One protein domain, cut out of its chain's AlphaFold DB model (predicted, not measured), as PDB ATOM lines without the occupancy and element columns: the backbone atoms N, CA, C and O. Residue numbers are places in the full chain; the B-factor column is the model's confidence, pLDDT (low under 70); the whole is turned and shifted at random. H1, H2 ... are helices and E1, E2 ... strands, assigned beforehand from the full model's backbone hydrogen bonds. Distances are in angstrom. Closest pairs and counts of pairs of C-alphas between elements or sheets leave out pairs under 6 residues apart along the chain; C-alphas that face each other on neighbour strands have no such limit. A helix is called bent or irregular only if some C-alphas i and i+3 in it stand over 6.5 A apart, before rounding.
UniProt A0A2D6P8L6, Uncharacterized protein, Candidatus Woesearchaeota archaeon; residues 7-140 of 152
ATOM      1  N   ARG A   7     153.417 162.055 196.228       96.56
ATOM      2  CA  ARG A   7     153.576 160.780 196.930       96.56
ATOM      3  C   ARG A   7     152.224 160.210 197.344       96.56
ATOM      4  O   ARG A   7     151.372 160.949 197.829       96.56
ATOM      5  N   ILE A   8     152.035 158.908 197.130       96.50
ATOM      6  CA  ILE A   8     150.808 158.168 197.459       96.50
ATOM      7  C   ILE A   8     151.188 156.786 197.997       96.50
ATOM      8  O   ILE A   8     152.118 156.154 197.488       96.50
ATOM      9  N   LYS A   9     150.456 156.301 199.000       95.56
ATOM     10  CA  LYS A   9     150.557 154.911 199.454       95.56
ATOM     11  C   LYS A   9     149.898 153.982 198.431       95.56
ATOM     12  O   LYS A   9     148.713 154.129 198.149       95.56
ATOM     13  N   VAL A  10     150.659 153.075 197.824       92.00
ATOM     14  CA  VAL A  10     150.187 152.272 196.678       92.00
ATOM     15  C   VAL A  10     149.279 151.122 197.095       92.00
ATOM     16  O   VAL A  10     148.300 150.828 196.417       92.00
ATOM     17  N   THR A  11     149.564 150.510 198.240       92.56
ATOM     18  CA  THR A  11     148.802 149.392 198.815       92.56
ATOM     19  C   THR A  11     147.370 149.760 199.179       92.56
ATOM     20  O   THR A  11     146.509 148.888 199.211       92.56
ATOM     21  N   ASP A  12     147.088 151.047 199.368       94.69
ATOM     22  CA  ASP A  12     145.758 151.523 199.735       94.69
ATOM     23  C   ASP A  12     144.767 151.517 198.559       94.69
ATOM     24  O   ASP A  12     143.561 151.566 198.785       94.69
ATOM     25  N   PHE A  13     145.234 151.427 197.308       92.94
ATOM     26  CA  PHE A  13     144.354 151.378 196.131       92.94
ATOM     27  C   PHE A  13     144.710 150.298 195.102       92.94
ATOM     28  O   PHE A  13     143.931 150.062 194.183       92.94
ATOM     29  N   LEU A  14     145.868 149.646 195.209       89.06
ATOM     30  CA  LEU A  14     146.241 148.552 194.313       89.06
ATOM     31  C   LEU A  14     145.362 147.317 194.571       89.06
ATOM     32  O   LEU A  14     145.134 146.949 195.721       89.06
ATOM     33  N   ALA A  15     144.906 146.651 193.509       86.19
ATOM     34  CA  ALA A  15     144.004 145.498 193.549       86.19
ATOM     35  C   ALA A  15     142.655 145.755 194.254       86.19
ATOM     36  O   ALA A  15     141.986 144.810 194.681       86.19
ATOM     37  N   THR A  16     142.235 147.018 194.361       90.81
ATOM     38  CA  THR A  16     140.911 147.396 194.870       90.81
ATOM     39  C   THR A  16     139.927 147.649 193.723       90.81
ATOM     40  O   THR A  16     140.304 147.783 192.558       90.81
ATOM     41  N   ASP A  17     138.636 147.762 194.042       94.38
ATOM     42  CA  ASP A  17     137.578 148.097 193.078       94.38
ATOM     43  C   ASP A  17     137.709 149.516 192.490       94.38
ATOM     44  O   ASP A  17     137.083 149.823 191.475       94.38
ATOM     45  N   PHE A  18     138.525 150.381 193.104       94.56
ATOM     46  CA  PHE A  18     138.737 151.770 192.691       94.56
ATOM     47  C   PHE A  18     140.150 152.051 192.152       94.56
ATOM     48  O   PHE A  18     140.462 153.201 191.840       94.56
ATOM     49  N   GLU A  19     140.981 151.019 191.958       90.62
ATOM     50  CA  GLU A  19     142.322 151.138 191.369       90.62
ATOM     51  C   GLU A  19     142.284 151.903 190.032       90.62
ATOM     52  O   GLU A  19     143.011 152.874 189.815       90.62
ATOM     53  N   GLN A  20     141.361 151.505 189.147       88.19
ATOM     54  CA  GLN A  20     141.169 152.120 187.830       88.19
ATOM     55  C   GLN A  20     140.733 153.585 187.909       88.19
ATOM     56  O   GLN A  20     141.110 154.385 187.054       88.19
ATOM     57  N   GLU A  21     139.976 153.960 188.939       94.06
ATOM     58  CA  GLU A  21     139.543 155.342 189.143       94.06
ATOM     59  C   GLU A  21     140.740 156.230 189.523       94.06
ATOM     60  O   GLU A  21     140.950 157.282 188.914       94.06
ATOM     61  N   VAL A  22     141.597 155.767 190.442       93.31
ATOM     62  CA  VAL A  22     142.847 156.459 190.821       93.31
ATOM     63  C   VAL A  22     143.755 156.644 189.607       93.31
ATOM     64  O   VAL A  22     144.285 157.735 189.379       93.31
ATOM     65  N   PHE A  23     143.897 155.607 188.783       86.88
ATOM     66  CA  PHE A  23     144.668 155.689 187.548       86.88
ATOM     67  C   PHE A  23     144.139 156.728 186.572       86.88
ATOM     68  O   PHE A  23     144.917 157.509 186.027       86.88
ATOM     69  N   GLN A  24     142.831 156.729 186.326       88.88
ATOM     70  CA  GLN A  24     142.219 157.676 185.404       88.88
ATOM     71  C   GLN A  24     142.429 159.113 185.875       88.88
ATOM     72  O   GLN A  24     142.759 159.968 185.058       88.88
ATOM     73  N   GLU A  25     142.312 159.386 187.175       92.75
ATOM     74  CA  GLU A  25     142.586 160.717 187.729       92.75
ATOM     75  C   GLU A  25     144.061 161.113 187.590       92.75
ATOM     76  O   GLU A  25     144.364 162.213 187.126       92.75
ATOM     77  N   LEU A  26     144.996 160.210 187.893       89.88
ATOM     78  CA  LEU A  26     146.425 160.457 187.690       89.88
ATOM     79  C   LEU A  26     146.770 160.711 186.208       89.88
ATOM     80  O   LEU A  26     147.600 161.571 185.904       89.88
ATOM     81  N   MET A  27     146.115 160.009 185.278       84.44
ATOM     82  CA  MET A  27     146.267 160.231 183.836       84.44
ATOM     83  C   MET A  27     145.678 161.574 183.397       84.44
ATOM     84  O   MET A  27     146.328 162.293 182.640       84.44
ATOM     85  N   LYS A  28     144.497 161.952 183.905       88.50
ATOM     86  CA  LYS A  28     143.893 163.270 183.651       88.50
ATOM     87  C   LYS A  28     144.822 164.393 184.099       88.50
ATOM     88  O   LYS A  28     145.065 165.309 183.325       88.50
ATOM     89  N   ILE A  29     145.393 164.286 185.302       89.38
ATOM     90  CA  ILE A  29     146.365 165.251 185.837       89.38
ATOM     91  C   ILE A  29     147.543 165.429 184.876       89.38
ATOM     92  O   ILE A  29     147.945 166.547 184.572       89.38
ATOM     93  N   LYS A  30     148.099 164.327 184.366       80.81
ATOM     94  CA  LYS A  30     149.239 164.363 183.439       80.81
ATOM     95  C   LYS A  30     148.920 164.985 182.086       80.81
ATOM     96  O   LYS A  30     149.818 165.531 181.456       80.81
ATOM     97  N   GLN A  31     147.674 164.870 181.643       83.19
ATOM     98  CA  GLN A  31     147.199 165.398 180.366       83.19
ATOM     99  C   GLN A  31     146.778 166.871 180.447       83.19
ATOM    100  O   GLN A  31     146.390 167.435 179.430       83.19
ATOM    101  N   MET A  32     146.849 167.505 181.622       87.62
ATOM    102  CA  MET A  32     146.594 168.939 181.752       87.62
ATOM    103  C   MET A  32     147.671 169.736 181.013       87.62
ATOM    104  O   MET A  32     148.862 169.509 181.223       87.62
ATOM    105  N   ASP A  33     147.256 170.703 180.194       87.62
ATOM    106  CA  ASP A  33     148.151 171.462 179.306       87.62
ATOM    107  C   ASP A  33     149.343 172.091 180.043       87.62
ATOM    108  O   ASP A  33     150.470 172.056 179.555       87.62
ATOM    109  N   TYR A  34     149.122 172.603 181.255       86.00
ATOM    110  CA  TYR A  34     150.155 173.245 182.075       86.00
ATOM    111  C   TYR A  34     151.049 172.273 182.863       86.00
ATOM    112  O   TYR A  34     152.045 172.692 183.451       86.00
ATOM    113  N   LEU A  35     150.713 170.981 182.890       81.94
ATOM    114  CA  LEU A  35     151.564 169.908 183.421       81.94
ATOM    115  C   LEU A  35     152.212 169.080 182.305       81.94
ATOM    116  O   LEU A  35     153.121 168.287 182.571       81.94
ATOM    117  N   SER A  36     151.780 169.272 181.057       76.19
ATOM    118  CA  SER A  36     152.354 168.615 179.891       76.19
ATOM    119  C   SER A  36     153.829 168.996 179.736       76.19
ATOM    120  O   SER A  36     154.204 170.166 179.757       76.19
ATOM    121  N   GLY A  37     154.700 167.990 179.630       72.44
ATOM    122  CA  GLY A  37     156.152 168.180 179.519       72.44
ATOM    123  C   GLY A  37     156.874 168.570 180.817       72.44
ATOM    124  O   GLY A  37     158.103 168.508 180.849       72.44
ATOM    125  N   VAL A  38     156.157 168.899 181.897       77.88
ATOM    126  CA  VAL A  38     156.759 169.178 183.209       77.88
ATOM    127  C   VAL A  38     157.189 167.856 183.864       77.88
ATOM    128  O   VAL A  38     156.376 166.925 183.957       77.88
ATOM    129  N   PRO A  39     158.442 167.729 184.352       78.69
ATOM    130  CA  PRO A  39     158.834 166.601 185.184       78.69
ATOM    131  C   PRO A  39     157.919 166.545 186.402       78.69
ATOM    132  O   PRO A  39     157.895 167.453 187.225       78.69
ATOM    133  N   PHE A  40     157.140 165.475 186.505       83.00
ATOM    134  CA  PHE A  40     156.214 165.302 187.616       83.00
ATOM    135  C   PHE A  40     156.422 163.905 188.213       83.00
ATOM    136  O   PHE A  40     155.764 162.955 187.782       83.00
ATOM    137  N   PRO A  41     157.406 163.728 189.114       89.31
ATOM    138  CA  PRO A  41     157.708 162.434 189.706       89.31
ATOM    139  C   PRO A  41     156.546 161.926 190.563       89.31
ATOM    140  O   PRO A  41     155.971 162.678 191.355       89.31
ATOM    141  N   LEU A  42     156.228 160.643 190.403       91.12
ATOM    142  CA  LEU A  42     155.241 159.936 191.216       91.12
ATOM    143  C   LEU A  42     155.967 158.973 192.147       91.12
ATOM    144  O   LEU A  42     156.637 158.046 191.688       91.12
ATOM    145  N   TYR A  43     155.830 159.206 193.445       93.69
ATOM    146  CA  TYR A  43     156.379 158.372 194.498       93.69
ATOM    147  C   TYR A  43     155.282 157.453 195.025       93.69
ATOM    148  O   TYR A  43     154.315 157.899 195.639       93.69
ATOM    149  N   PHE A  44     155.441 156.161 194.796       93.19
ATOM    150  CA  PHE A  44     154.599 155.135 195.382       93.19
ATOM    151  C   PHE A  44     155.327 154.515 196.554       93.19
ATOM    152  O   PHE A  44     156.469 154.090 196.403       93.19
ATOM    153  N   TRP A  45     154.680 154.462 197.710       94.00
ATOM    154  CA  TRP A  45     155.248 153.800 198.876       94.00
ATOM    155  C   TRP A  45     154.314 152.739 199.440       94.00
ATOM    156  O   TRP A  45     153.105 152.787 199.224       94.00
ATOM    157  N   TYR A  46     154.895 151.771 200.129       92.94
ATOM    158  CA  TYR A  46     154.206 150.740 200.899       92.94
ATOM    159  C   TYR A  46     155.068 150.401 202.112       92.94
ATOM    160  O   TYR A  46     156.228 150.800 202.159       92.94
ATOM    161  N   ASP A  47     154.516 149.699 203.089       90.81
ATOM    162  CA  ASP A  47     155.286 149.170 204.211       90.81
ATOM    163  C   ASP A  47     155.635 147.705 203.930       90.81
ATOM    164  O   ASP A  47     154.794 146.819 204.036       90.81
ATOM    165  N   ARG A  48     156.884 147.436 203.544       88.06
ATOM    166  CA  ARG A  48     157.351 146.078 203.218       88.06
ATOM    167  C   ARG A  48     157.281 145.078 204.377       88.06
ATOM    168  O   ARG A  48     157.353 143.877 204.118       88.06
ATOM    169  N   GLU A  49     157.234 145.547 205.621       86.62
ATOM    170  CA  GLU A  49     157.242 144.688 206.807       86.62
ATOM    171  C   GLU A  49     155.820 144.266 207.184       86.62
ATOM    172  O   GLU A  49     155.610 143.151 207.663       86.62
ATOM    173  N   THR A  50     154.831 145.133 206.938       86.44
ATOM    174  CA  THR A  50     153.423 144.869 207.277       86.44
ATOM    175  C   THR A  50     152.542 144.548 206.071       86.44
ATOM    176  O   THR A  50     151.472 143.955 206.232       86.44
ATOM    177  N   GLU A  51     152.985 144.868 204.856       85.44
ATOM    178  CA  GLU A  51     152.192 144.757 203.636       85.44
ATOM    179  C   GLU A  51     152.865 143.839 202.616       85.44
ATOM    180  O   GLU A  51     154.011 144.026 202.201       85.44
ATOM    181  N   MET A  52     152.113 142.846 202.142       74.00
ATOM    182  CA  MET A  52     152.542 142.025 201.016       74.00
ATOM    183  C   MET A  52     152.168 142.717 199.710       74.00
ATOM    184  O   MET A  52     151.028 142.639 199.253       74.00
ATOM    185  N   VAL A  53     153.145 143.358 199.075       73.44
ATOM    186  CA  VAL A  53     153.008 143.792 197.685       73.44
ATOM    187  C   VAL A  53     153.432 142.647 196.780       73.44
ATOM    188  O   VAL A  53     154.619 142.342 196.659       73.44
ATOM    189  N   ASP A  54     152.463 142.005 196.124       71.31
ATOM    190  CA  ASP A  54     152.789 141.059 195.063       71.31
ATOM    191  C   ASP A  54     153.417 141.832 193.897       71.31
ATOM    192  O   ASP A  54     152.760 142.628 193.217       71.31
ATOM    193  N   LEU A  55     154.709 141.600 193.657       65.75
ATOM    194  CA  LEU A  55     155.427 142.172 192.521       65.75
ATOM    195  C   LEU A  55     154.748 141.812 191.192       65.75
ATOM    196  O   LEU A  55     154.817 142.603 190.254       65.75
ATOM    197  N   LYS A  56     154.025 140.683 191.122       69.75
ATOM    198  CA  LYS A  56     153.217 140.310 189.951       69.75
ATOM    199  C   LYS A  56     152.006 141.214 189.741       69.75
ATOM    200  O   LYS A  56     151.494 141.239 188.630       69.75
ATOM    201  N   THR A  57     151.560 141.945 190.758       71.50
ATOM    202  CA  THR A  57     150.479 142.940 190.665       71.50
ATOM    203  C   THR A  57     151.046 144.334 190.399       71.50
ATOM    204  O   THR A  57     150.514 145.085 189.581       71.50
ATOM    205  N   LEU A  58     152.186 144.663 191.013       73.50
ATOM    206  CA  LEU A  58     152.836 145.960 190.824       73.50
ATOM    207  C   LEU A  58     153.510 146.094 189.445       73.50
ATOM    208  O   LEU A  58     153.511 147.168 188.850       73.50
ATOM    209  N   GLU A  59     154.078 145.020 188.896       76.81
ATOM    210  CA  GLU A  59     154.741 145.059 187.588       76.81
ATOM    211  C   GLU A  59     153.764 145.382 186.437       76.81
ATOM    212  O   GLU A  59     154.063 146.298 185.663       76.81
ATOM    213  N   PRO A  60     152.580 144.741 186.322       76.75
ATOM    214  CA  PRO A  60     151.551 145.143 185.370       76.75
ATOM    215  C   PRO A  60     151.082 146.578 185.575       76.75
ATOM    216  O   PRO A  60     150.914 147.281 184.583       76.75
ATOM    217  N   PHE A  61     150.941 147.033 186.824       75.25
ATOM    218  CA  PHE A  61     150.613 148.423 187.158       75.25
ATOM    219  C   PHE A  61     151.649 149.393 186.557       75.25
ATOM    220  O   PHE A  61     151.306 150.293 185.784       75.25
ATOM    221  N   ILE A  62     152.943 149.168 186.823       76.88
ATOM    222  CA  ILE A  62     154.039 150.007 186.309       76.88
ATOM    223  C   ILE A  62     154.101 149.931 184.782       76.88
ATOM    224  O   ILE A  62     154.326 150.940 184.110       76.88
ATOM    225  N   LYS A  63     153.933 148.732 184.215       79.06
ATOM    226  CA  LYS A  63     153.987 148.511 182.771       79.06
ATOM    227  C   LYS A  63     152.821 149.203 182.079       79.06
ATOM    228  O   LYS A  63     153.052 149.907 181.103       79.06
ATOM    229  N   TYR A  64     151.605 149.063 182.596       73.75
ATOM    230  CA  TYR A  64     150.419 149.761 182.110       73.75
ATOM    231  C   TYR A  64     150.641 151.275 182.128       73.75
ATOM    232  O   TYR A  64     150.424 151.931 181.110       73.75
ATOM    233  N   TRP A  65     151.176 151.815 183.227       73.56
ATOM    234  CA  TRP A  65     151.511 153.234 183.332       73.56
ATOM    235  C   TRP A  65     152.529 153.682 182.273       73.56
ATOM    236  O   TRP A  65     152.325 154.680 181.588       73.56
ATOM    237  N   LYS A  66     153.619 152.926 182.097       72.00
ATOM    238  CA  LYS A  66     154.670 153.234 181.112       72.00
ATOM    239  C   LYS A  66     154.213 153.072 179.659       72.00
ATOM    240  O   LYS A  66     154.722 153.770 178.794       72.00
ATOM    241  N   THR A  67     153.307 152.133 179.384       72.38
ATOM    242  CA  THR A  67     152.881 151.793 178.014       72.38
ATOM    243  C   THR A  67     151.761 152.710 177.530       72.38
ATOM    244  O   THR A  67     151.763 153.117 176.374       72.38
ATOM    245  N   ASN A  68     150.822 153.062 178.414       66.12
ATOM    246  CA  ASN A  68     149.721 153.974 178.087       66.12
ATOM    247  C   ASN A  68     150.090 155.447 178.297       66.12
ATOM    248  O   ASN A  68     149.411 156.336 177.786       66.12
ATOM    249  N   GLY A  69     151.159 155.719 179.046       56.34
ATOM    250  CA  GLY A  69     151.673 157.060 179.256       56.34
ATOM    251  C   GLY A  69     152.812 157.397 178.298       56.34
ATOM    252  O   GLY A  69     153.954 157.037 178.562       56.34
ATOM    253  N   GLN A  70     152.546 158.168 177.240       53.12
ATOM    254  CA  GLN A  70     153.584 158.888 176.481       53.12
ATOM    255  C   GLN A  70     154.206 160.030 177.317       53.12
ATOM    256  O   GLN A  70     154.227 161.182 176.894       53.12
ATOM    257  N   PHE A  71     154.665 159.766 178.541       58.34
ATOM    258  CA  PHE A  71     155.003 160.828 179.488       58.34
ATOM    259  C   PHE A  71     156.315 160.534 180.216       58.34
ATOM    260  O   PHE A  71     156.489 159.455 180.778       58.34
ATOM    261  N   ASN A  72     157.198 161.538 180.287       60.25
ATOM    262  CA  ASN A  72     158.454 161.578 181.060       60.25
ATOM    263  C   ASN A  72     158.221 161.548 182.591       60.25
ATOM    264  O   ASN A  72     158.836 162.281 183.363       60.25
ATOM    265  N   THR A  73     157.284 160.728 183.057       71.56
ATOM    266  CA  THR A  73     156.926 160.591 184.464       71.56
ATOM    267  C   THR A  73     157.840 159.569 185.108       71.56
ATOM    268  O   THR A  73     157.702 158.366 184.883       71.56
ATOM    269  N   LYS A  74     158.764 160.039 185.943       82.12
ATOM    270  CA  LYS A  74     159.575 159.161 186.780       82.12
ATOM    271  C   LYS A  74     158.683 158.552 187.868       82.12
ATOM    272  O   LYS A  74     158.263 159.264 188.775       82.12
ATOM    273  N   ILE A  75     158.384 157.256 187.762       86.00
ATOM    274  CA  ILE A  75     157.807 156.481 188.869       86.00
ATOM    275  C   ILE A  75     158.946 156.044 189.786       86.00
ATOM    276  O   ILE A  75     159.941 155.488 189.318       86.00
ATOM    277  N   ILE A  76     158.784 156.280 191.083       89.00
ATOM    278  CA  ILE A  76     159.720 155.887 192.134       89.00
ATOM    279  C   ILE A  76     158.942 155.046 193.137       89.00
ATOM    280  O   ILE A  76     157.892 155.469 193.605       89.00
ATOM    281  N   ILE A  77     159.447 153.855 193.448       88.94
ATOM    282  CA  ILE A  77     158.830 152.945 194.414       88.94
ATOM    283  C   ILE A  77     159.702 152.923 195.659       88.94
ATOM    284  O   ILE A  77     160.895 152.633 195.565       88.94
ATOM    285  N   ILE A  78     159.103 153.236 196.802       90.44
ATOM    286  CA  ILE A  78     159.765 153.274 198.100       90.44
ATOM    287  C   ILE A  78     159.162 152.156 198.963       90.44
ATOM    288  O   ILE A  78     157.955 152.152 199.186       90.44
ATOM    289  N   PRO A  79     159.955 151.185 199.436       90.19
ATOM    290  CA  PRO A  79     159.435 150.038 200.181       90.19
ATOM    291  C   PRO A  79     159.110 150.350 201.650       90.19
ATOM    292  O   PRO A  79     158.826 149.437 202.417       90.19
ATOM    293  N   GLU A  80     159.212 151.616 202.046       91.44
ATOM    294  CA  GLU A  80     158.905 152.106 203.383       91.44
ATOM    295  C   GLU A  80     158.661 153.619 203.315       91.44
ATOM    296  O   GLU A  80     159.263 154.312 202.490       91.44
ATOM    297  N   LEU A  81     157.792 154.170 204.166       94.00
ATOM    298  CA  LEU A  81     157.649 155.622 204.255       94.00
ATOM    299  C   LEU A  81     158.860 156.216 204.981       94.00
ATOM    300  O   LEU A  81     158.994 156.062 206.192       94.00
ATOM    301  N   THR A  82     159.704 156.955 204.268       93.38
ATOM    302  CA  THR A  82     160.801 157.728 204.861       93.38
ATOM    303  C   THR A  82     160.590 159.228 204.675       93.38
ATOM    304  O   THR A  82     159.901 159.685 203.755       93.38
ATOM    305  N   ASP A  83     161.188 160.007 205.573       93.25
ATOM    306  CA  ASP A  83     161.199 161.464 205.516       93.25
ATOM    307  C   ASP A  83     162.635 161.980 205.628       93.25
ATOM    308  O   ASP A  83     163.257 161.930 206.691       93.25
ATOM    309  N   ASP A  84     163.186 162.464 204.519       88.88
ATOM    310  CA  ASP A  84     164.541 163.001 204.460       88.88
ATOM    311  C   ASP A  84     164.625 164.217 203.530       88.88
ATOM    312  O   ASP A  84     163.794 164.412 202.645       88.88
ATOM    313  N   GLN A  85     165.644 165.049 203.750       85.31
ATOM    314  CA  GLN A  85     165.817 166.312 203.028       85.31
ATOM    315  C   GLN A  85     166.147 166.123 201.540       85.31
ATOM    316  O   GLN A  85     165.936 167.042 200.751       85.31
ATOM    317  N   ASN A  86     166.653 164.952 201.137       87.12
ATOM    318  CA  ASN A  86     166.999 164.675 199.743       87.12
ATOM    319  C   ASN A  86     165.764 164.287 198.914       87.12
ATOM    320  O   ASN A  86     165.776 164.436 197.692       87.12
ATOM    321  N   HIS A  87     164.696 163.818 199.562       86.44
ATOM    322  CA  HIS A  87     163.448 163.395 198.929       86.44
ATOM    323  C   HIS A  87     162.278 164.313 199.296       86.44
ATOM    324  O   HIS A  87     161.219 163.851 199.719       86.44
ATOM    325  N   PHE A  88     162.455 165.622 199.110       92.38
ATOM    326  CA  PHE A  88     161.388 166.589 199.354       92.38
ATOM    327  C   PHE A  88     160.159 166.332 198.459       92.38
ATOM    328  O   PHE A  88     160.267 166.238 197.231       92.38
ATOM    329  N   ILE A  89     158.974 166.266 199.074       94.94
ATOM    330  CA  ILE A  89     157.705 166.001 198.386       94.94
ATOM    331  C   ILE A  89     156.846 167.270 198.308       94.94
ATOM    332  O   ILE A  89     156.441 167.839 199.319       94.94
ATOM    333  N   THR A  90     156.483 167.710 197.104       95.06
ATOM    334  CA  THR A  90     155.611 168.879 196.940       95.06
ATOM    335  C   THR A  90     154.205 168.595 197.468       95.06
ATOM    336  O   THR A  90     153.630 169.446 198.144       95.06
ATOM    337  N   TYR A  91     153.651 167.413 197.193       97.50
ATOM    338  CA  TYR A  91     152.310 167.044 197.634       97.50
ATOM    339  C   TYR A  91     152.230 165.587 198.113       97.50
ATOM    340  O   TYR A  91     152.578 164.667 197.377       97.50
ATOM    341  N   ASP A  92     151.767 165.373 199.342       97.50
ATOM    342  CA  ASP A  92     151.746 164.061 199.998       97.50
ATOM    343  C   ASP A  92     150.307 163.612 200.299       97.50
ATOM    344  O   ASP A  92     149.612 164.238 201.098       97.50
ATOM    345  N   ILE A  93     149.834 162.542 199.656       98.38
ATOM    346  CA  ILE A  93     148.510 161.945 199.898       98.38
ATOM    347  C   ILE A  93     148.708 160.681 200.734       98.38
ATOM    348  O   ILE A  93     149.243 159.682 200.243       98.38
ATOM    349  N   ARG A  94     148.281 160.707 201.998       97.38
ATOM    350  CA  ARG A  94     148.628 159.653 202.965       97.38
ATOM    351  C   ARG A  94     147.525 159.354 203.986       97.38
ATOM    352  O   ARG A  94     146.699 160.228 204.247       97.38
ATOM    353  N   PRO A  95     147.540 158.168 204.617       97.31
ATOM    354  CA  PRO A  95     146.660 157.886 205.743       97.31
ATOM    355  C   PRO A  95     146.902 158.862 206.894       97.31
ATOM    356  O   PRO A  95     148.041 159.269 207.152       97.31
ATOM    357  N   ARG A  96     145.843 159.222 207.617       96.94
ATOM    358  CA  ARG A  96     145.949 160.090 208.792       96.94
ATOM    359  C   ARG A  96     146.836 159.451 209.860       96.94
ATOM    360  O   ARG A  96     146.694 158.278 210.192       96.94
ATOM    361  N   GLY A  97     147.731 160.252 210.435       93.56
ATOM    362  CA  GLY A  97     148.563 159.838 211.569       93.56
ATOM    363  C   GLY A  97     149.709 158.886 211.223       93.56
ATOM    364  O   GLY A  97     150.396 158.430 212.138       93.56
ATOM    365  N   VAL A  98     149.949 158.602 209.937       93.19
ATOM    366  CA  VAL A  98     151.118 157.821 209.525       93.19
ATOM    367  C   VAL A  98     152.409 158.566 209.876       93.19
ATOM    368  O   VAL A  98     152.520 159.782 209.695       93.19
ATOM    369  N   LYS A  99     153.390 157.823 210.384       93.38
ATOM    370  CA  LYS A  99     154.728 158.324 210.698       93.38
ATOM    371  C   LYS A  99     155.749 157.686 209.761       93.38
ATOM    372  O   LYS A  99     155.566 156.525 209.393       93.38
ATOM    373  N   PRO A 100     156.803 158.415 209.374       94.31
ATOM    374  CA  PRO A 100     157.888 157.815 208.625       94.31
ATOM    375  C   PRO A 100     158.689 156.887 209.543       94.31
ATOM    376  O   PRO A 100     158.783 157.112 210.745       94.31
ATOM    377  N   ALA A 101     159.325 155.870 208.982       92.62
ATOM    378  CA  ALA A 101     160.102 154.908 209.755       92.62
ATOM    379  C   ALA A 101     161.338 155.512 210.440       92.62
ATOM    380  O   ALA A 101     161.817 155.004 211.450       92.62
ATOM    381  N   ASN A 102     161.867 156.608 209.894       93.56
ATOM    382  CA  ASN A 102     163.106 157.227 210.352       93.56
ATOM    383  C   ASN A 102     162.904 158.456 211.258       93.56
ATOM    384  O   ASN A 102     163.906 159.042 211.673       93.56
ATOM    385  N   LYS A 103     161.660 158.877 211.546       93.12
ATOM    386  CA  LYS A 103     161.355 160.049 212.395       93.12
ATOM    387  C   LYS A 103     160.005 159.937 213.108       93.12
ATOM    388  O   LYS A 103     159.103 159.242 212.665       93.12
ATOM    389  N   ASP A 104     159.820 160.728 214.164       92.69
ATOM    390  CA  ASP A 104     158.553 160.786 214.908       92.69
ATOM    391  C   ASP A 104     157.437 161.580 214.212       92.69
ATOM    392  O   ASP A 104     156.269 161.483 214.607       92.69
ATOM    393  N   TYR A 105     157.790 162.382 213.207       91.00
ATOM    394  CA  TYR A 105     156.881 163.236 212.454       91.00
ATOM    395  C   TYR A 105     157.409 163.482 211.033       91.00
ATOM    396  O   TYR A 105     158.589 163.291 210.743       91.00
ATOM    397  N   MET A 106     156.510 163.905 210.146       93.44
ATOM    398  CA  MET A 106     156.809 164.263 208.758       93.44
ATOM    399  C   MET A 106     157.164 165.753 208.657       93.44
ATOM    400  O   MET A 106     156.409 166.577 209.173       93.44
ATOM    401  N   GLU A 107     158.238 166.117 207.952       94.06
ATOM    402  CA  GLU A 107     158.623 167.530 207.755       94.06
ATOM    403  C   GLU A 107     159.111 167.872 206.339       94.06
ATOM    404  O   GLU A 107     159.037 169.032 205.939       94.06
ATOM    405  N   ASN A 108     159.557 166.897 205.538       94.88
ATOM    406  CA  ASN A 108     160.110 167.144 204.201       94.88
ATOM    407  C   ASN A 108     159.029 167.079 203.112       94.88
ATOM    408  O   ASN A 108     159.174 166.408 202.088       94.88
ATOM    409  N   PHE A 109     157.926 167.794 203.336       95.06
ATOM    410  CA  PHE A 109     156.867 167.971 202.349       95.06
ATOM    411  C   PHE A 109     156.280 169.389 202.388       95.06
ATOM    412  O   PHE A 109     156.351 170.067 203.411       95.06
ATOM    413  N   ARG A 110     155.687 169.855 201.280       95.62
ATOM    414  CA  ARG A 110     155.087 171.204 201.210       95.62
ATOM    415  C   ARG A 110     153.601 171.224 201.549       95.62
ATOM    416  O   ARG A 110     153.149 172.089 202.293       95.62
ATOM    417  N   PHE A 111     152.841 170.298 200.977       97.38
ATOM    418  CA  PHE A 111     151.399 170.182 201.166       97.38
ATOM    419  C   PHE A 111     151.017 168.722 201.383       97.38
ATOM    420  O   PHE A 111     151.696 167.825 200.884       97.38
ATOM    421  N   ALA A 112     149.915 168.482 202.090       97.38
ATOM    422  CA  ALA A 112     149.407 167.135 202.299       97.38
ATOM    423  C   ALA A 112     147.885 167.060 202.182       97.38
ATOM    424  O   ALA A 112     147.177 168.051 202.383       97.38
ATOM    425  N   TYR A 113     147.409 165.858 201.878       98.50
ATOM    426  CA  TYR A 113     146.032 165.432 202.063       98.50
ATOM    427  C   TYR A 113     146.042 164.166 202.914       98.50
ATOM    428  O   TYR A 113     146.622 163.153 202.519       98.50
ATOM    429  N   GLU A 114     145.408 164.234 204.080       98.12
ATOM    430  CA  GLU A 114     145.291 163.096 204.985       98.12
ATOM    431  C   GLU A 114     143.898 162.487 204.884       98.12
ATOM    432  O   GLU A 114     142.901 163.212 204.927       98.12
ATOM    433  N   TYR A 115     143.835 161.164 204.760       98.31
ATOM    434  CA  TYR A 115     142.580 160.425 204.661       98.31
ATOM    435  C   TYR A 115     142.445 159.358 205.743       98.31
ATOM    436  O   TYR A 115     143.426 158.767 206.191       98.31
ATOM    437  N   ASP A 116     141.198 159.097 206.127       97.81
ATOM    438  CA  ASP A 116     140.821 157.977 206.993       97.81
ATOM    439  C   ASP A 116     140.292 156.790 206.161       97.81
ATOM    440  O   ASP A 116     140.430 155.636 206.559       97.81
ATOM    441  N   ASN A 117     139.721 157.064 204.980       97.62
ATOM    442  CA  ASN A 117     139.255 156.064 204.021       97.62
ATOM    443  C   ASN A 117     140.152 156.071 202.767       97.62
ATOM    444  O   ASN A 117     140.258 157.114 202.124       97.62
ATOM    445  N   PRO A 118     140.742 154.932 202.354       97.56
ATOM    446  CA  PRO A 118     141.559 154.845 201.140       97.56
ATOM    447  C   PRO A 118     140.898 155.381 199.863       97.56
ATOM    448  O   PRO A 118     141.572 155.925 198.989       97.56
ATOM    449  N   ARG A 119     139.565 155.306 199.750       97.44
ATOM    450  CA  ARG A 119     138.846 155.852 198.588       97.44
ATOM    451  C   ARG A 119     138.985 157.377 198.465       97.44
ATOM    452  O   ARG A 119     138.890 157.919 197.364       97.44
ATOM    453  N   ASP A 120     139.284 158.076 199.561       98.06
ATOM    454  CA  ASP A 120     139.527 159.521 199.557       98.06
ATOM    455  C   ASP A 120     140.854 159.918 198.894       98.06
ATOM    456  O   ASP A 120     141.078 161.107 198.663       98.06
ATOM    457  N   ILE A 121     141.698 158.966 198.472       98.44
ATOM    458  CA  ILE A 121     142.838 159.247 197.582       98.44
ATOM    459  C   ILE A 121     142.377 160.030 196.343       98.44
ATOM    460  O   ILE A 121     143.043 160.980 195.932       98.44
ATOM    461  N   ILE A 122     141.198 159.715 195.794       98.06
ATOM    462  CA  ILE A 122     140.602 160.439 194.659       98.06
ATOM    463  C   ILE A 122     140.346 161.914 195.010       98.06
ATOM    464  O   ILE A 122     140.583 162.811 194.197       98.06
ATOM    465  N   ASN A 123     139.893 162.193 196.234       98.25
ATOM    466  CA  ASN A 123     139.703 163.558 196.723       98.25
ATOM    467  C   ASN A 123     141.049 164.264 196.938       98.25
ATOM    468  O   ASN A 123     141.183 165.436 196.582       98.25
ATOM    469  N   GLY A 124     142.061 163.539 197.420       98.38
ATOM    470  CA  GLY A 124     143.437 164.022 197.514       98.38
ATOM    471  C   GLY A 124     144.019 164.434 196.160       98.38
ATOM    472  O   GLY A 124     144.612 165.504 196.055       98.38
ATOM    473  N   LEU A 125     143.782 163.656 195.099       98.00
ATOM    474  CA  LEU A 125     144.223 163.983 193.735       98.00
ATOM    475  C   LEU A 125     143.565 165.263 193.203       98.00
ATOM    476  O   LEU A 125     144.232 166.128 192.633       98.00
ATOM    477  N   LYS A 126     142.265 165.439 193.455       97.69
ATOM    478  CA  LYS A 126     141.546 166.680 193.121       97.69
ATOM    479  C   LYS A 126     142.069 167.871 193.923       97.69
ATOM    480  O   LYS A 126     142.158 168.980 193.398       97.69
ATOM    481  N   HIS A 127     142.415 167.664 195.192       98.12
ATOM    482  CA  HIS A 127     142.976 168.714 196.036       98.12
ATOM    483  C   HIS A 127     144.405 169.087 195.614       98.12
ATOM    484  O   HIS A 127     144.757 170.269 195.630       98.12
ATOM    485  N   PHE A 128     145.202 168.116 195.165       96.81
ATOM    486  CA  PHE A 128     146.514 168.354 194.569       96.81
ATOM    487  C   PHE A 128     146.421 169.320 193.383       96.81
ATOM    488  O   PHE A 128     147.135 170.319 193.378       96.81
ATOM    489  N   ILE A 129     145.498 169.085 192.441       95.50
ATOM    490  CA  ILE A 129     145.276 169.978 191.288       95.50
ATOM    491  C   ILE A 129     144.981 171.404 191.757       95.50
ATOM    492  O   ILE A 129     145.697 172.330 191.388       95.50
ATOM    493  N   LYS A 130     143.984 171.573 192.634       96.12
ATOM    494  CA  LYS A 130     143.599 172.895 193.156       96.12
ATOM    495  C   LYS A 130     144.761 173.605 193.850       96.12
ATOM    496  O   LYS A 130     144.928 174.813 193.721       96.12
ATOM    497  N   THR A 131     145.568 172.850 194.592       96.25
ATOM    498  CA  THR A 131     146.753 173.379 195.276       96.25
ATOM    499  C   THR A 131     147.806 173.819 194.265       96.25
ATOM    500  O   THR A 131     148.373 174.901 194.402       96.25
ATOM    501  N   TYR A 132     148.053 173.010 193.235       93.50
ATOM    502  CA  TYR A 132     149.001 173.335 192.178       93.50
ATOM    503  C   TYR A 132     148.581 174.591 191.407       93.50
ATOM    504  O   TYR A 132     149.398 175.493 191.222       93.50
ATOM    505  N   GLU A 133     147.309 174.682 191.016       93.62
ATOM    506  CA  GLU A 133     146.738 175.854 190.345       93.62
ATOM    507  C   GLU A 133     146.861 177.111 191.208       93.62
ATOM    508  O   GLU A 133     147.286 178.156 190.726       93.62
ATOM    509  N   PHE A 134     146.555 177.007 192.504       93.31
ATOM    510  CA  PHE A 134     146.674 178.123 193.438       93.31
ATOM    511  C   PHE A 134     148.120 178.617 193.586       93.31
ATOM    512  O   PHE A 134     148.365 179.824 193.565       93.31
ATOM    513  N   VAL A 135     149.080 177.698 193.731       92.56
ATOM    514  CA  VAL A 135     150.503 178.029 193.920       92.56
ATOM    515  C   VAL A 135     151.112 178.661 192.673       92.56
ATOM    516  O   VAL A 135     151.987 179.511 192.804       92.56
ATOM    517  N   ASN A 136     150.653 178.264 191.487       90.62
ATOM    518  CA  ASN A 136     151.167 178.746 190.205       90.62
ATOM    519  C   ASN A 136     150.211 179.734 189.523       90.62
ATOM    520  O   ASN A 136     150.288 179.934 188.313       90.62
ATOM    521  N   LYS A 137     149.272 180.327 190.271       90.44
ATOM    522  CA  LYS A 137     148.211 181.170 189.704       90.44
ATOM    523  C   LYS A 137     148.767 182.334 188.883       90.44
ATOM    524  O   LYS A 137     148.179 182.676 187.867       90.44
ATOM    525  N   ASP A 138     149.897 182.903 189.301       88.00
ATOM    526  CA  ASP A 138     150.488 184.079 188.662       88.00
ATOM    527  C   ASP A 138     151.121 183.707 187.311       88.00
ATOM    528  O   ASP A 138     151.124 184.518 186.387       88.00
ATOM    529  N   GLU A 139     151.621 182.475 187.161       86.69
ATOM    530  CA  GLU A 139     152.117 181.965 185.881       86.69
ATOM    531  C   GLU A 139     151.010 181.393 184.988       86.69
ATOM    532  O   GLU A 139     151.087 181.528 183.768       86.69
ATOM    533  N   LEU A 140     149.993 180.754 185.575       87.00
ATOM    534  CA  LEU A 140     148.874 180.145 184.845       87.00
ATOM    535  C   LEU A 140     147.862 181.183 184.353       87.00
ATOM    536  O   LEU A 140     147.294 181.039 183.273       87.00
TER     537      LEU A 140
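This is residues 7 to 140 of the 152 residues of an uncharacterized protein of Candidatus Woesearchaeota archaeon (UniProt A0A2D6P8L6). A strongly twisted sheet of five parallel strands forms a wall, and H3, the longest helix, packs along one face of it over E4 and E5. H1 runs side by side with H3 but is set off from the sheet, while H2 lies beyond H1, toward the E3 edge, and only grazes the sheet; short H4 follows at the far end of H3. The printed part has 134 residues with four named helices and five named strands, in the order E1 H1 E2 H2 E3 E4 E5 H3 H4, and across the sheet the strands run E3 E2 E1 E4 E5. The class is mixed, helices and strands. The whole is compact, with a radius of gyration of the C-alphas of 14.6 A and spans of 42 by 34 by 28 A.

In the sheet, E1 is residues 7 to 9, beginning at C-alpha 7 at (153.576, 160.780, 196.930). E2 is residues 42 to 45 and E3 is residues 75 to 78. The longest strands, with 7 residues each, are E4, residues 89 to 95, 15.6 A from first to last C-alpha, and E5, residues 109 to 115, 16.3 A. H3, residues 118 to 135, is 25.9 A long and starts at C-alpha 118 at (141.559, 154.845, 201.140). It is neither bent nor irregular, but only just: C-alphas 119 and 122 are 6.3 A apart. H1, residues 19 to 30, is 16.9 A long, and H2, residues 55 to 68, is 19.5 A long. H4, residues 137 to 140, ends at C-alpha 140 at (148.874, 180.145, 184.845).

The edge strands are E3 and E5. E1 is parallel to E4 at 17 degrees, with N 93 and O 7 2.9 A apart, within hydrogen-bond range. E1 is parallel to E2 at 33 degrees, with N 8 and O 43 at 2.9 A. E2 and E3 are parallel at 23 degrees, with N 76 and O 42 at 2.8 A. E4 and E5 are parallel at 20 degrees, with N 113 and O 92 at 2.8 A. H3 is on one face of the sheet, which gives two layers, helix on strands; its height over the sheet is 8.3 A. It lies over E4 and E5 and runs along the strands, at 24 degrees to E5 on the local plane. Its closest C-alphas to E5 are those of Gly 124 and Tyr 113, 5.4 A apart; to E4, those of Gly 124 and Ile 93, 6.0 A apart. With residues 121 to 129 alone, H3 touches H1, the closest C-alphas being those of Ile 122 and Val 22, 6.0 A apart. These two helices run the same way at a shallow tilt of 8 degrees. H1 is not on the sheet. H1 and H2 are near each other, with 7 pairs of C-alphas within 10 A. H2 is only just on the sheet, with 5 pairs of C-alphas within 10 A, and only grazes it with residues 58 to 66; its closest C-alpha pair to E3 is Ile 62 and Ile 75, 7.9 A. H4 is close to H3 but not clearly touching, with the C-alphas of Leu 140 and Glu 133 closest at 7.3 A. E1, H1, E2 and E2, H2, E3 are strand-helix-strand units, parallel neighbour strands joined through a helix, each with a right-handed crossover. Every O i to N i+4 pair is within hydrogen-bond range in H1, against 9 of 10 in H2 and 12 of 14 in H3; H4 is too short for such a pair.

The two C-alphas farthest apart are those of Glu 49 and Asp 138, 43.9 A. The printed part has no cut. The links H1 to E2 and E4 to E5 are long; the latter, residues 96 to 108, has no named element. Mean pLDDT of the printed part is 88.2, and residues 55 to 56 and 68 to 72 are under 70.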